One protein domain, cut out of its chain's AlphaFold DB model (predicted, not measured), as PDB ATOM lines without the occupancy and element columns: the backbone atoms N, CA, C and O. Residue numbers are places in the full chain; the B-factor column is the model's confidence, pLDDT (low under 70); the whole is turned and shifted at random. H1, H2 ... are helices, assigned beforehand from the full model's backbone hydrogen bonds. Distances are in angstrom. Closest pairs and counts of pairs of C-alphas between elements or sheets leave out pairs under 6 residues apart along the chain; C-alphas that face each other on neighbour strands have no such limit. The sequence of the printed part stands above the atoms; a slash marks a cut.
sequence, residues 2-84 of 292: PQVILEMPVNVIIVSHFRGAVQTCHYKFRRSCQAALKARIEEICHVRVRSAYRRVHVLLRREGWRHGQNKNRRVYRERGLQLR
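What this domain is: This is residues 2 to 84 of the 292 residues of the protein "Insertion element IS476 hypothetical 39.2 kDa protein" of Bradyrhizobium sp. DOA9 (UniProt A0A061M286). With little regular structure, the printed part is a long arm without named elements, residues 2 to 34, that folds back on itself and leads to a small head of three short helices, H1, H2 and H3. The arm makes most of the length, and its residues 18 to 23 stick out free. The 83 printed residues are all helix by class, with 33 in named elements and no named strand. The whole is extended, radius of gyration of the C-alphas 19.6 A, spanning 59 by 25 by 16 A.

Where its parts are: H1, residues 35 to 47, begins at C-alpha 35 (146.880, 161.954, 188.217) and measures 18.6 A. H2 is residues 53 to 62, 14.5 A. H3, residues 69 to 78, 14.3 A, ends at C-alpha 78 (134.949, 158.791, 188.185).

How they stand to each other: H1, with residues 41 to 45 alone, only just touches H2, with 3 pairs of C-alphas within 8 A, the closest Ile 44 and Val 56 at 7.0 A; at 71 degrees they are only just about perpendicular. H2 and H3 touch, closest C-alphas Tyr 53 and Arg 73 at 6.0 A, at a steep tilt of 56 degrees, opposite ways. H1 and H3 are close but not clearly touching, closest C-alphas Lys 38 and Val 75 at 6.7 A. In H1, H2 and H3 every O i to N i+4 pair is within hydrogen-bond range.

The domain as a whole: The C-alphas farthest apart, Pro 2 and Arg 84, are 59.9 A apart. The printed part has no cut; the link H1 to H2 is tight, H2 to H3 short. Residues 2 to 33 and 49 are under pLDDT 70.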
ATOM      1  N   PRO A   2     171.002 132.713 200.205       36.41
ATOM      2  CA  PRO A   2     171.029 134.032 199.577       36.41
ATOM      3  C   PRO A   2     169.632 134.402 199.018       36.41
ATOM      4  O   PRO A   2     168.926 133.572 198.452       36.41
ATOM      5  N   GLN A   3     169.215 135.660 199.174       43.62
ATOM      6  CA  GLN A   3     168.060 136.200 198.452       43.62
ATOM      7  C   GLN A   3     168.518 136.516 197.027       43.62
ATOM      8  O   GLN A   3     169.271 137.463 196.822       43.62
ATOM      9  N   VAL A   4     168.110 135.711 196.046       43.09
ATOM     10  CA  VAL A   4     168.394 136.009 194.639       43.09
ATOM     11  C   VAL A   4     167.329 136.987 194.148       43.09
ATOM     12  O   VAL A   4     166.195 136.606 193.864       43.09
ATOM     13  N   ILE A   5     167.693 138.266 194.110       46.59
ATOM     14  CA  ILE A   5     166.894 139.333 193.508       46.59
ATOM     15  C   ILE A   5     167.263 139.362 192.021       46.59
ATOM     16  O   ILE A   5     168.333 139.841 191.655       46.59
ATOM     17  N   LEU A   6     166.407 138.810 191.159       42.31
ATOM     18  CA  LEU A   6     166.539 138.981 189.711       42.31
ATOM     19  C   LEU A   6     165.841 140.284 189.310       42.31
ATOM     20  O   LEU A   6     164.619 140.324 189.168       42.31
ATOM     21  N   GLU A   7     166.617 141.356 189.149       39.88
ATOM     22  CA  GLU A   7     166.144 142.605 188.551       39.88
ATOM     23  C   GLU A   7     166.183 142.482 187.021       39.88
ATOM     24  O   GLU A   7     167.246 142.443 186.406       39.88
ATOM     25  N   MET A   8     165.008 142.416 186.391       41.75
ATOM     26  CA  MET A   8     164.844 142.638 184.951       41.75
ATOM     27  C   MET A   8     164.141 143.986 184.718       41.75
ATOM     28  O   MET A   8     163.338 144.400 185.557       41.75
ATOM     29  N   PRO A   9     164.385 144.678 183.583       47.59
ATOM     30  CA  PRO A   9     163.978 146.068 183.349       47.59
ATOM     31  C   PRO A   9     162.498 146.207 182.964       47.59
ATOM     32  O   PRO A   9     162.130 146.907 182.022       47.59
ATOM     33  N   VAL A  10     161.614 145.538 183.696       42.84
ATOM     34  CA  VAL A  10     160.180 145.798 183.685       42.84
ATOM     35  C   VAL A  10     159.704 145.587 185.111       42.84
ATOM     36  O   VAL A  10     159.876 144.498 185.633       42.84
ATOM     37  N   ASN A  11     159.137 146.631 185.721       45.81
ATOM     38  CA  ASN A  11     158.629 146.731 187.099       45.81
ATOM     39  C   ASN A  11     157.899 145.476 187.646       45.81
ATOM     40  O   ASN A  11     156.677 145.488 187.823       45.81
ATOM     41  N   VAL A  12     158.627 144.405 187.943       42.97
ATOM     42  CA  VAL A  12     158.110 143.113 188.398       42.97
ATOM     43  C   VAL A  12     159.066 142.612 189.472       42.97
ATOM     44  O   VAL A  12     160.155 142.141 189.178       42.97
ATOM     45  N   ILE A  13     158.657 142.730 190.735       50.09
ATOM     46  CA  ILE A  13     159.373 142.121 191.859       50.09
ATOM     47  C   ILE A  13     158.666 140.803 192.162       50.09
ATOM     48  O   ILE A  13     157.508 140.806 192.591       50.09
ATOM     49  N   ILE A  14     159.350 139.683 191.930       49.03
ATOM     50  CA  ILE A  14     158.886 138.352 192.324       49.03
ATOM     51  C   ILE A  14     159.451 138.077 193.719       49.03
ATOM     52  O   ILE A  14     160.653 137.899 193.881       49.03
ATOM     53  N   VAL A  15     158.594 138.076 194.741       54.28
ATOM     54  CA  VAL A  15     158.982 137.656 196.096       54.28
ATOM     55  C   VAL A  15     158.637 136.178 196.238       54.28
ATOM     56  O   VAL A  15     157.470 135.826 196.386       54.28
ATOM     57  N   SER A  16     159.642 135.312 196.172       50.06
ATOM     58  CA  SER A  16     159.492 133.867 196.356       50.06
ATOM     59  C   SER A  16     159.884 133.459 197.779       50.06
ATOM     60  O   SER A  16     161.024 133.663 198.190       50.06
ATOM     61  N   HIS A  17     158.956 132.867 198.536       49.69
ATOM     62  CA  HIS A  17     159.269 132.112 199.756       49.69
ATOM     63  C   HIS A  17     159.300 130.619 199.420       49.69
ATOM     64  O   HIS A  17     158.300 130.051 198.987       49.69
ATOM     65  N   PHE A  18     160.466 129.992 199.589       46.03
ATOM     66  CA  PHE A  18     160.708 128.605 199.197       46.03
ATOM     67  C   PHE A  18     160.384 127.657 200.360       46.03
ATOM     68  O   PHE A  18     161.251 127.320 201.162       46.03
ATOM     69  N   ARG A  19     159.119 127.234 200.474       45.72
ATOM     70  CA  ARG A  19     158.727 126.036 201.237       45.72
ATOM     71  C   ARG A  19     157.575 125.315 200.532       45.72
ATOM     72  O   ARG A  19     156.428 125.712 200.666       45.72
ATOM     73  N   GLY A  20     157.916 124.262 199.788       48.50
ATOM     74  CA  GLY A  20     157.147 123.013 199.673       48.50
ATOM     75  C   GLY A  20     155.670 123.017 199.253       48.50
ATOM     76  O   GLY A  20     155.039 121.979 199.402       48.50
ATOM     77  N   ALA A  21     155.093 124.104 198.740       49.28
ATOM     78  CA  ALA A  21     153.706 124.128 198.275       49.28
ATOM     79  C   ALA A  21     153.559 124.996 197.017       49.28
ATOM     80  O   ALA A  21     154.286 125.973 196.837       49.28
ATOM     81  N   VAL A  22     152.638 124.582 196.143       54.59
ATOM     82  CA  VAL A  22     152.259 125.163 194.842       54.59
ATOM     83  C   VAL A  22     152.504 126.677 194.757       54.59
ATOM     84  O   VAL A  22     151.979 127.449 195.556       54.59
ATOM     85  N   GLN A  23     153.284 127.105 193.758       55.31
ATOM     86  CA  GLN A  23     153.597 128.514 193.509       55.31
ATOM     87  C   GLN A  23     152.321 129.308 193.178       55.31
ATOM     88  O   GLN A  23     151.815 129.253 192.059       55.31
ATOM     89  N   THR A  24     151.803 130.091 194.124       54.72
ATOM     90  CA  THR A  24     150.750 131.079 193.861       54.72
ATOM     91  C   THR A  24     151.373 132.448 193.606       54.72
ATOM     92  O   THR A  24     151.634 133.245 194.508       54.72
ATOM     93  N   CYS A  25     151.622 132.748 192.332       64.06
ATOM     94  CA  CYS A  25     152.032 134.082 191.901       64.06
ATOM     95  C   CYS A  25     150.860 135.063 192.067       64.06
ATOM     96  O   CYS A  25     149.980 135.160 191.212       64.06
ATOM     97  N   HIS A  26     150.837 135.818 193.166       57.66
ATOM     98  CA  HIS A  26     149.851 136.880 193.354       57.66
ATOM     99  C   HIS A  26     150.246 138.131 192.562       57.66
ATOM    100  O   HIS A  26     151.162 138.867 192.930       57.66
ATOM    101  N   TYR A  27     149.514 138.404 191.481       64.00
ATOM    102  CA  TYR A  27     149.651 139.644 190.724       64.00
ATOM    103  C   TYR A  27     149.298 140.860 191.595       64.00
ATOM    104  O   TYR A  27     148.136 141.076 191.950       64.00
ATOM    105  N   LYS A  28     150.292 141.697 191.914       56.19
ATOM    106  CA  LYS A  28     150.075 143.003 192.555       56.19
ATOM    107  C   LYS A  28     149.950 144.088 191.485       56.19
ATOM    108  O   LYS A  28     150.940 144.561 190.936       56.19
ATOM    109  N   PHE A  29     148.719 144.515 191.214       47.28
ATOM    110  CA  PHE A  29     148.425 145.615 190.293       47.28
ATOM    111  C   PHE A  29     148.982 146.950 190.820       47.28
ATOM    112  O   PHE A  29     148.373 147.581 191.686       47.28
ATOM    113  N   ARG A  30     150.110 147.432 190.281       60.06
ATOM    114  CA  ARG A  30     150.572 148.812 190.516       60.06
ATOM    115  C   ARG A  30     149.855 149.764 189.553       60.06
ATOM    116  O   ARG A  30     150.021 149.678 188.338       60.06
ATOM    117  N   ARG A  31     149.038 150.689 190.077       57.31
ATOM    118  CA  ARG A  31     148.418 151.750 189.262       57.31
ATOM    119  C   ARG A  31     149.501 152.731 188.813       57.31
ATOM    120  O   ARG A  31     150.043 153.449 189.642       57.31
ATOM    121  N   SER A  32     149.780 152.804 187.511       60.34
ATOM    122  CA  SER A  32     150.550 153.924 186.957       60.34
ATOM    123  C   SER A  32     149.840 155.241 187.274       60.34
ATOM    124  O   SER A  32     148.608 155.286 187.264       60.34
ATOM    125  N   CYS A  33     150.611 156.284 187.597       57.47
ATOM    126  CA  CYS A  33     150.123 157.583 188.061       57.47
ATOM    127  C   CYS A  33     149.012 158.129 187.142       57.47
ATOM    128  O   CYS A  33     149.259 158.672 186.068       57.47
ATOM    129  N   GLN A  34     147.751 157.948 187.546       71.88
ATOM    130  CA  GLN A  34     146.581 158.398 186.782       71.88
ATOM    131  C   GLN A  34     146.303 159.892 186.987       71.88
ATOM    132  O   GLN A  34     145.357 160.412 186.400       71.88
ATOM    133  N   ALA A  35     147.091 160.564 187.832       77.94
ATOM    134  CA  ALA A  35     146.880 161.954 188.217       77.94
ATOM    135  C   ALA A  35     147.026 162.903 187.022       77.94
ATOM    136  O   ALA A  35     146.134 163.712 186.791       77.94
ATOM    137  N   ALA A  36     148.064 162.726 186.195       84.56
ATOM    138  CA  ALA A  36     148.301 163.577 185.025       84.56
ATOM    139  C   ALA A  36     147.159 163.497 183.993       84.56
ATOM    140  O   ALA A  36     146.677 164.513 183.499       84.56
ATOM    141  N   LEU A  37     146.650 162.287 183.722       85.69
ATOM    142  CA  LEU A  37     145.509 162.092 182.821       85.69
ATOM    143  C   LEU A  37     144.223 162.715 183.382       85.69
ATOM    144  O   LEU A  37     143.418 163.266 182.635       85.69
ATOM    145  N   LYS A  38     144.011 162.596 184.695       88.94
ATOM    146  CA  LYS A  38     142.844 163.161 185.377       88.94
ATOM    147  C   LYS A  38     142.849 164.689 185.309       88.94
ATOM    148  O   LYS A  38     141.849 165.244 184.867       88.94
ATOM    149  N   ALA A  39     143.973 165.314 185.662       88.69
ATOM    150  CA  ALA A  39     144.150 166.764 185.604       88.69
ATOM    151  C   ALA A  39     143.930 167.293 184.181       88.69
ATOM    152  O   ALA A  39     143.140 168.209 183.971       88.69
ATOM    153  N   ARG A  40     144.509 166.628 183.171       89.75
ATOM    154  CA  ARG A  40     144.345 167.065 181.782       89.75
ATOM    155  C   ARG A  40     142.903 166.965 181.279       89.75
ATOM    156  O   ARG A  40     142.427 167.826 180.543       89.75
ATOM    157  N   ILE A  41     142.181 165.910 181.666       89.31
ATOM    158  CA  ILE A  41     140.757 165.767 181.333       89.31
ATOM    159  C   ILE A  41     139.930 166.880 181.990       89.31
ATOM    160  O   ILE A  41     139.023 167.405 181.341       89.31
ATOM    161  N   GLU A  42     140.237 167.235 183.239       88.38
ATOM    162  CA  GLU A  42     139.584 168.332 183.961       88.38
ATOM    163  C   GLU A  42     139.824 169.667 183.247       88.38
ATOM    164  O   GLU A  42     138.855 170.338 182.901       88.38
ATOM    165  N   GLU A  43     141.069 169.996 182.897       90.06
ATOM    166  CA  GLU A  43     141.418 171.205 182.130       90.06
ATOM    167  C   GLU A  43     140.615 171.327 180.825       90.06
ATOM    168  O   GLU A  43     139.992 172.355 180.557       90.06
ATOM    169  N   ILE A  44     140.556 170.255 180.024       89.00
ATOM    170  CA  ILE A  44     139.805 170.244 178.756       89.00
ATOM    171  C   ILE A  44     138.306 170.490 178.995       89.00
ATOM    172  O   ILE A  44     137.647 171.163 178.196       89.00
ATOM    173  N   CYS A  45     137.751 169.940 180.077       86.12
ATOM    174  CA  CYS A  45     136.341 170.109 180.416       86.12
ATOM    175  C   CYS A  45     136.040 171.506 180.978       86.12
ATOM    176  O   CYS A  45     134.973 172.042 180.677       86.12
ATOM    177  N   HIS A  46     136.979 172.117 181.708       84.50
ATOM    178  CA  HIS A  46     136.878 173.499 182.184       84.50
ATOM    179  C   HIS A  46     136.898 174.502 181.029       84.50
ATOM    180  O   HIS A  46     136.047 175.386 180.975       84.50
ATOM    181  N   VAL A  47     137.792 174.320 180.052       87.00
ATOM    182  CA  VAL A  47     137.850 175.188 178.862       87.00
ATOM    183  C   VAL A  47     136.613 175.000 177.969       87.00
ATOM    184  O   VAL A  47     136.176 175.932 177.298       87.00
ATOM    185  N   ARG A  48     136.023 173.793 177.927       78.94
ATOM    186  CA  ARG A  48     134.904 173.460 177.024       78.94
ATOM    187  C   ARG A  48     133.774 172.713 177.736       78.94
ATOM    188  O   ARG A  48     133.635 171.495 177.590       78.94
ATOM    189  N   VAL A  49     132.879 173.481 178.358       67.19
ATOM    190  CA  VAL A  49     131.745 173.041 179.205       67.19
ATOM    191  C   VAL A  49     130.790 172.010 178.556       67.19
ATOM    192  O   VAL A  49     130.077 171.299 179.257       67.19
ATOM    193  N   ARG A  50     130.763 171.858 177.218       74.75
ATOM    194  CA  ARG A  50     129.898 170.880 176.505       74.75
ATOM    195  C   ARG A  50     130.650 169.759 175.773       74.75
ATOM    196  O   ARG A  50     130.208 169.278 174.724       74.75
ATOM    197  N   SER A  51     131.795 169.330 176.292       79.56
ATOM    198  CA  SER A  51     132.566 168.241 175.680       79.56
ATOM    199  C   SER A  51     132.199 166.879 176.266       79.56
ATOM    200  O   SER A  51     132.492 166.586 177.419       79.56
ATOM    201  N   ALA A  52     131.604 166.008 175.447       83.69
ATOM    202  CA  ALA A  52     131.415 164.599 175.793       83.69
ATOM    203  C   ALA A  52     132.747 163.826 175.755       83.69
ATOM    204  O   ALA A  52     133.651 164.175 174.990       83.69
ATOM    205  N   TYR A  53     132.837 162.705 176.484       85.88
ATOM    206  CA  TYR A  53     134.052 161.874 176.578       85.88
ATOM    207  C   TYR A  53     134.663 161.476 175.216       85.88
ATOM    208  O   TYR A  53     135.879 161.322 175.104       85.88
ATOM    209  N   ARG A  54     133.844 161.332 174.159       86.94
ATOM    210  CA  ARG A  54     134.319 161.052 172.790       86.94
ATOM    211  C   ARG A  54     135.153 162.204 172.221       86.94
ATOM    212  O   ARG A  54     136.194 161.955 171.625       86.94
ATOM    213  N   ARG A  55     134.723 163.452 172.437       87.69
ATOM    214  CA  ARG A  55     135.454 164.654 172.004       87.69
ATOM    215  C   ARG A  55     136.737 164.836 172.811       87.69
ATOM    216  O   ARG A  55     137.780 165.090 172.224       87.69
ATOM    217  N   VAL A  56     136.672 164.612 174.124       89.56
ATOM    218  CA  VAL A  56     137.853 164.646 175.005       89.56
ATOM    219  C   VAL A  56     138.902 163.620 174.559       89.56
ATOM    220  O   VAL A  56     140.081 163.941 174.483       89.56
ATOM    221  N   HIS A  57     138.489 162.410 174.166       89.88
ATOM    222  CA  HIS A  57     139.405 161.396 173.635       89.88
ATOM    223  C   HIS A  57     140.119 161.839 172.346       89.88
ATOM    224  O   HIS A  57     141.310 161.588 172.206       89.88
ATOM    225  N   VAL A  58     139.431 162.512 171.419       89.94
ATOM    226  CA  VAL A  58     140.066 163.028 170.192       89.94
ATOM    227  C   VAL A  58     141.093 164.118 170.512       89.94
ATOM    228  O   VAL A  58     142.168 164.118 169.922       89.94
ATOM    229  N   LEU A  59     140.795 165.011 171.461       89.62
ATOM    230  CA  LEU A  59     141.727 166.062 171.887       89.62
ATOM    231  C   LEU A  59     142.981 165.471 172.538       89.62
ATOM    232  O   LEU A  59     144.088 165.784 172.119       89.62
ATOM    233  N   LEU A  60     142.805 164.514 173.448       90.19
ATOM    234  CA  LEU A  60     143.923 163.796 174.065       90.19
ATOM    235  C   LEU A  60     144.777 163.045 173.031       90.19
ATOM    236  O   LEU A  60     145.994 162.989 173.157       90.19
ATOM    237  N   ARG A  61     144.167 162.492 171.973       90.00
ATOM    238  CA  ARG A  61     144.914 161.827 170.892       90.00
ATOM    239  C   ARG A  61     145.754 162.803 170.070       90.00
ATOM    240  O   ARG A  61     146.846 162.426 169.661       90.00
ATOM    241  N   ARG A  62     145.274 164.031 169.849       89.06
ATOM    242  CA  ARG A  62     146.045 165.094 169.175       89.06
ATOM    243  C   ARG A  62     147.232 165.562 170.014       89.06
ATOM    244  O   ARG A  62     148.276 165.864 169.464       89.06
ATOM    245  N   GLU A  63     147.084 165.541 171.332       87.31
ATOM    246  CA  GLU A  63     148.146 165.839 172.302       87.31
ATOM    247  C   GLU A  63     149.134 164.671 172.510       87.31
ATOM    248  O   GLU A  63     150.018 164.752 173.355       87.31
ATOM    249  N   GLY A  64     148.997 163.566 171.766       87.94
ATOM    250  CA  GLY A  64     149.930 162.434 171.816       87.94
ATOM    251  C   GLY A  64     149.629 161.380 172.888       87.94
ATOM    252  O   GLY A  64     150.365 160.397 173.013       87.94
ATOM    253  N   TRP A  65     148.524 161.500 173.632       85.69
ATOM    254  CA  TRP A  65     148.166 160.514 174.653       85.69
ATOM    255  C   TRP A  65     147.725 159.183 174.023       85.69
ATOM    256  O   TRP A  65     146.695 159.078 173.348       85.69
ATOM    257  N   ARG A  66     148.468 158.105 174.309       79.94
ATOM    258  CA  ARG A  66     148.188 156.735 173.831       79.94
ATOM    259  C   ARG A  66     147.264 155.950 174.772       79.94
ATOM    260  O   ARG A  66     147.521 154.797 175.102       79.94
ATOM    261  N   HIS A  67     146.189 156.569 175.251       82.88
ATOM    262  CA  HIS A  67     145.209 155.899 176.112       82.88
ATOM    263  C   HIS A  67     143.983 155.438 175.329       82.88
ATOM    264  O   HIS A  67     143.486 156.147 174.459       82.88
ATOM    265  N   GLY A  68     143.477 154.247 175.657       85.06
ATOM    266  CA  GLY A  68     142.259 153.714 175.050       85.06
ATOM    267  C   GLY A  68     141.003 154.464 175.501       85.06
ATOM    268  O   GLY A  68     140.895 154.906 176.649       85.06
ATOM    269  N   GLN A  69     140.001 154.534 174.622       84.12
ATOM    270  CA  GLN A  69     138.731 155.226 174.874       84.12
ATOM    271  C   GLN A  69     138.021 154.748 176.153       84.12
ATOM    272  O   GLN A  69     137.421 155.553 176.869       84.12
ATOM    273  N   ASN A  70     138.142 153.460 176.488       88.38
ATOM    274  CA  ASN A  70     137.570 152.876 177.704       88.38
ATOM    275  C   ASN A  70     138.167 153.473 178.986       88.38
ATOM    276  O   ASN A  70     137.430 153.727 179.940       88.38
ATOM    277  N   LYS A  71     139.478 153.750 178.994       86.25
ATOM    278  CA  LYS A  71     140.172 154.370 180.132       86.25
ATOM    279  C   LYS A  71     139.694 155.807 180.333       86.25
ATOM    280  O   LYS A  71     139.339 156.177 181.448       86.25
ATOM    281  N   ASN A  72     139.570 156.570 179.249       88.62
ATOM    282  CA  ASN A  72     139.074 157.947 179.302       88.62
ATOM    283  C   ASN A  72     137.613 157.997 179.757       88.62
ATOM    284  O   ASN A  72     137.264 158.807 180.607       88.62
ATOM    285  N   ARG A  73     136.765 157.085 179.259       86.31
ATOM    286  CA  ARG A  73     135.371 156.963 179.711       86.31
ATOM    287  C   ARG A  73     135.287 156.655 181.206       86.31
ATOM    288  O   ARG A  73     134.432 157.220 181.879       86.31
ATOM    289  N   ARG A  74     136.151 155.777 181.726       87.19
ATOM    290  CA  ARG A  74     136.207 155.448 183.157       87.19
ATOM    291  C   ARG A  74     136.599 156.665 183.994       87.19
ATOM    292  O   ARG A  74     135.857 157.019 184.898       87.19
ATOM    293  N   VAL A  75     137.693 157.340 183.640       88.56
ATOM    294  CA  VAL A  75     138.156 158.545 184.350       88.56
ATOM    295  C   VAL A  75     137.109 159.664 184.304       88.56
ATOM    296  O   VAL A  75     136.815 160.283 185.318       88.56
ATOM    297  N   TYR A  76     136.470 159.870 183.152       87.81
ATOM    298  CA  TYR A  76     135.409 160.864 182.968       87.81
ATOM    299  C   TYR A  76     134.165 160.581 183.834       87.81
ATOM    300  O   TYR A  76     133.520 161.510 184.313       87.81
ATOM    301  N   ARG A  77     133.837 159.299 184.066       85.69
ATOM    302  CA  ARG A  77     132.779 158.879 185.003       85.69
ATOM    303  C   ARG A  77     133.191 159.072 186.460       85.69
ATOM    304  O   ARG A  77     132.408 159.623 187.220       85.69
ATOM    305  N   GLU A  78     134.402 158.648 186.825       87.94
ATOM    306  CA  GLU A  78     134.949 158.791 188.185       87.94
ATOM    307  C   GLU A  78     135.034 160.263 188.623       87.94
ATOM    308  O   GLU A  78     134.871 160.556 189.801       87.94
ATOM    309  N   ARG A  79     135.252 161.191 187.683       84.75
ATOM    310  CA  ARG A  79     135.286 162.641 187.939       84.75
ATOM    311  C   ARG A  79     133.920 163.335 187.886       84.75
ATOM    312  O   ARG A  79     133.860 164.546 188.051       84.75
ATOM    313  N   GLY A  80     132.827 162.616 187.620       82.94
ATOM    314  CA  GLY A  80     131.486 163.214 187.582       82.94
ATOM    315  C   GLY A  80     131.265 164.223 186.447       82.94
ATOM    316  O   GLY A  80     130.291 164.967 186.473       82.94
ATOM    317  N   LEU A  81     132.113 164.226 185.412       82.69
ATOM    318  CA  LEU A  81     132.076 165.193 184.303       82.69
ATOM    319  C   LEU A  81     130.943 164.924 183.296       82.69
ATOM    320  O   LEU A  81     130.941 165.456 182.188       82.69
ATOM    321  N   GLN A  82     129.984 164.062 183.641       79.19
ATOM    322  CA  GLN A  82     128.871 163.743 182.760       79.19
ATOM    323  C   GLN A  82     127.978 164.964 182.581       79.19
ATOM    324  O   GLN A  82     127.427 165.499 183.541       79.19
ATOM    325  N   LEU A  83     127.782 165.365 181.324       77.50
ATOM    326  CA  LEU A  83     126.775 166.359 180.992       77.50
ATOM    327  C   LEU A  83     125.419 165.848 181.484       77.50
ATOM    328  O   LEU A  83     124.907 164.839 180.993       77.50
ATOM    329  N   ARG A  84     124.824 166.563 182.439       74.44
ATOM    330  CA  ARG A  84     123.441 166.329 182.834       74.44
ATOM    331  C   ARG A  84     122.565 166.641 181.626       74.44
ATOM    332  O   ARG A  84     122.515 167.787 181.176       74.44
TER     333      ARG A  84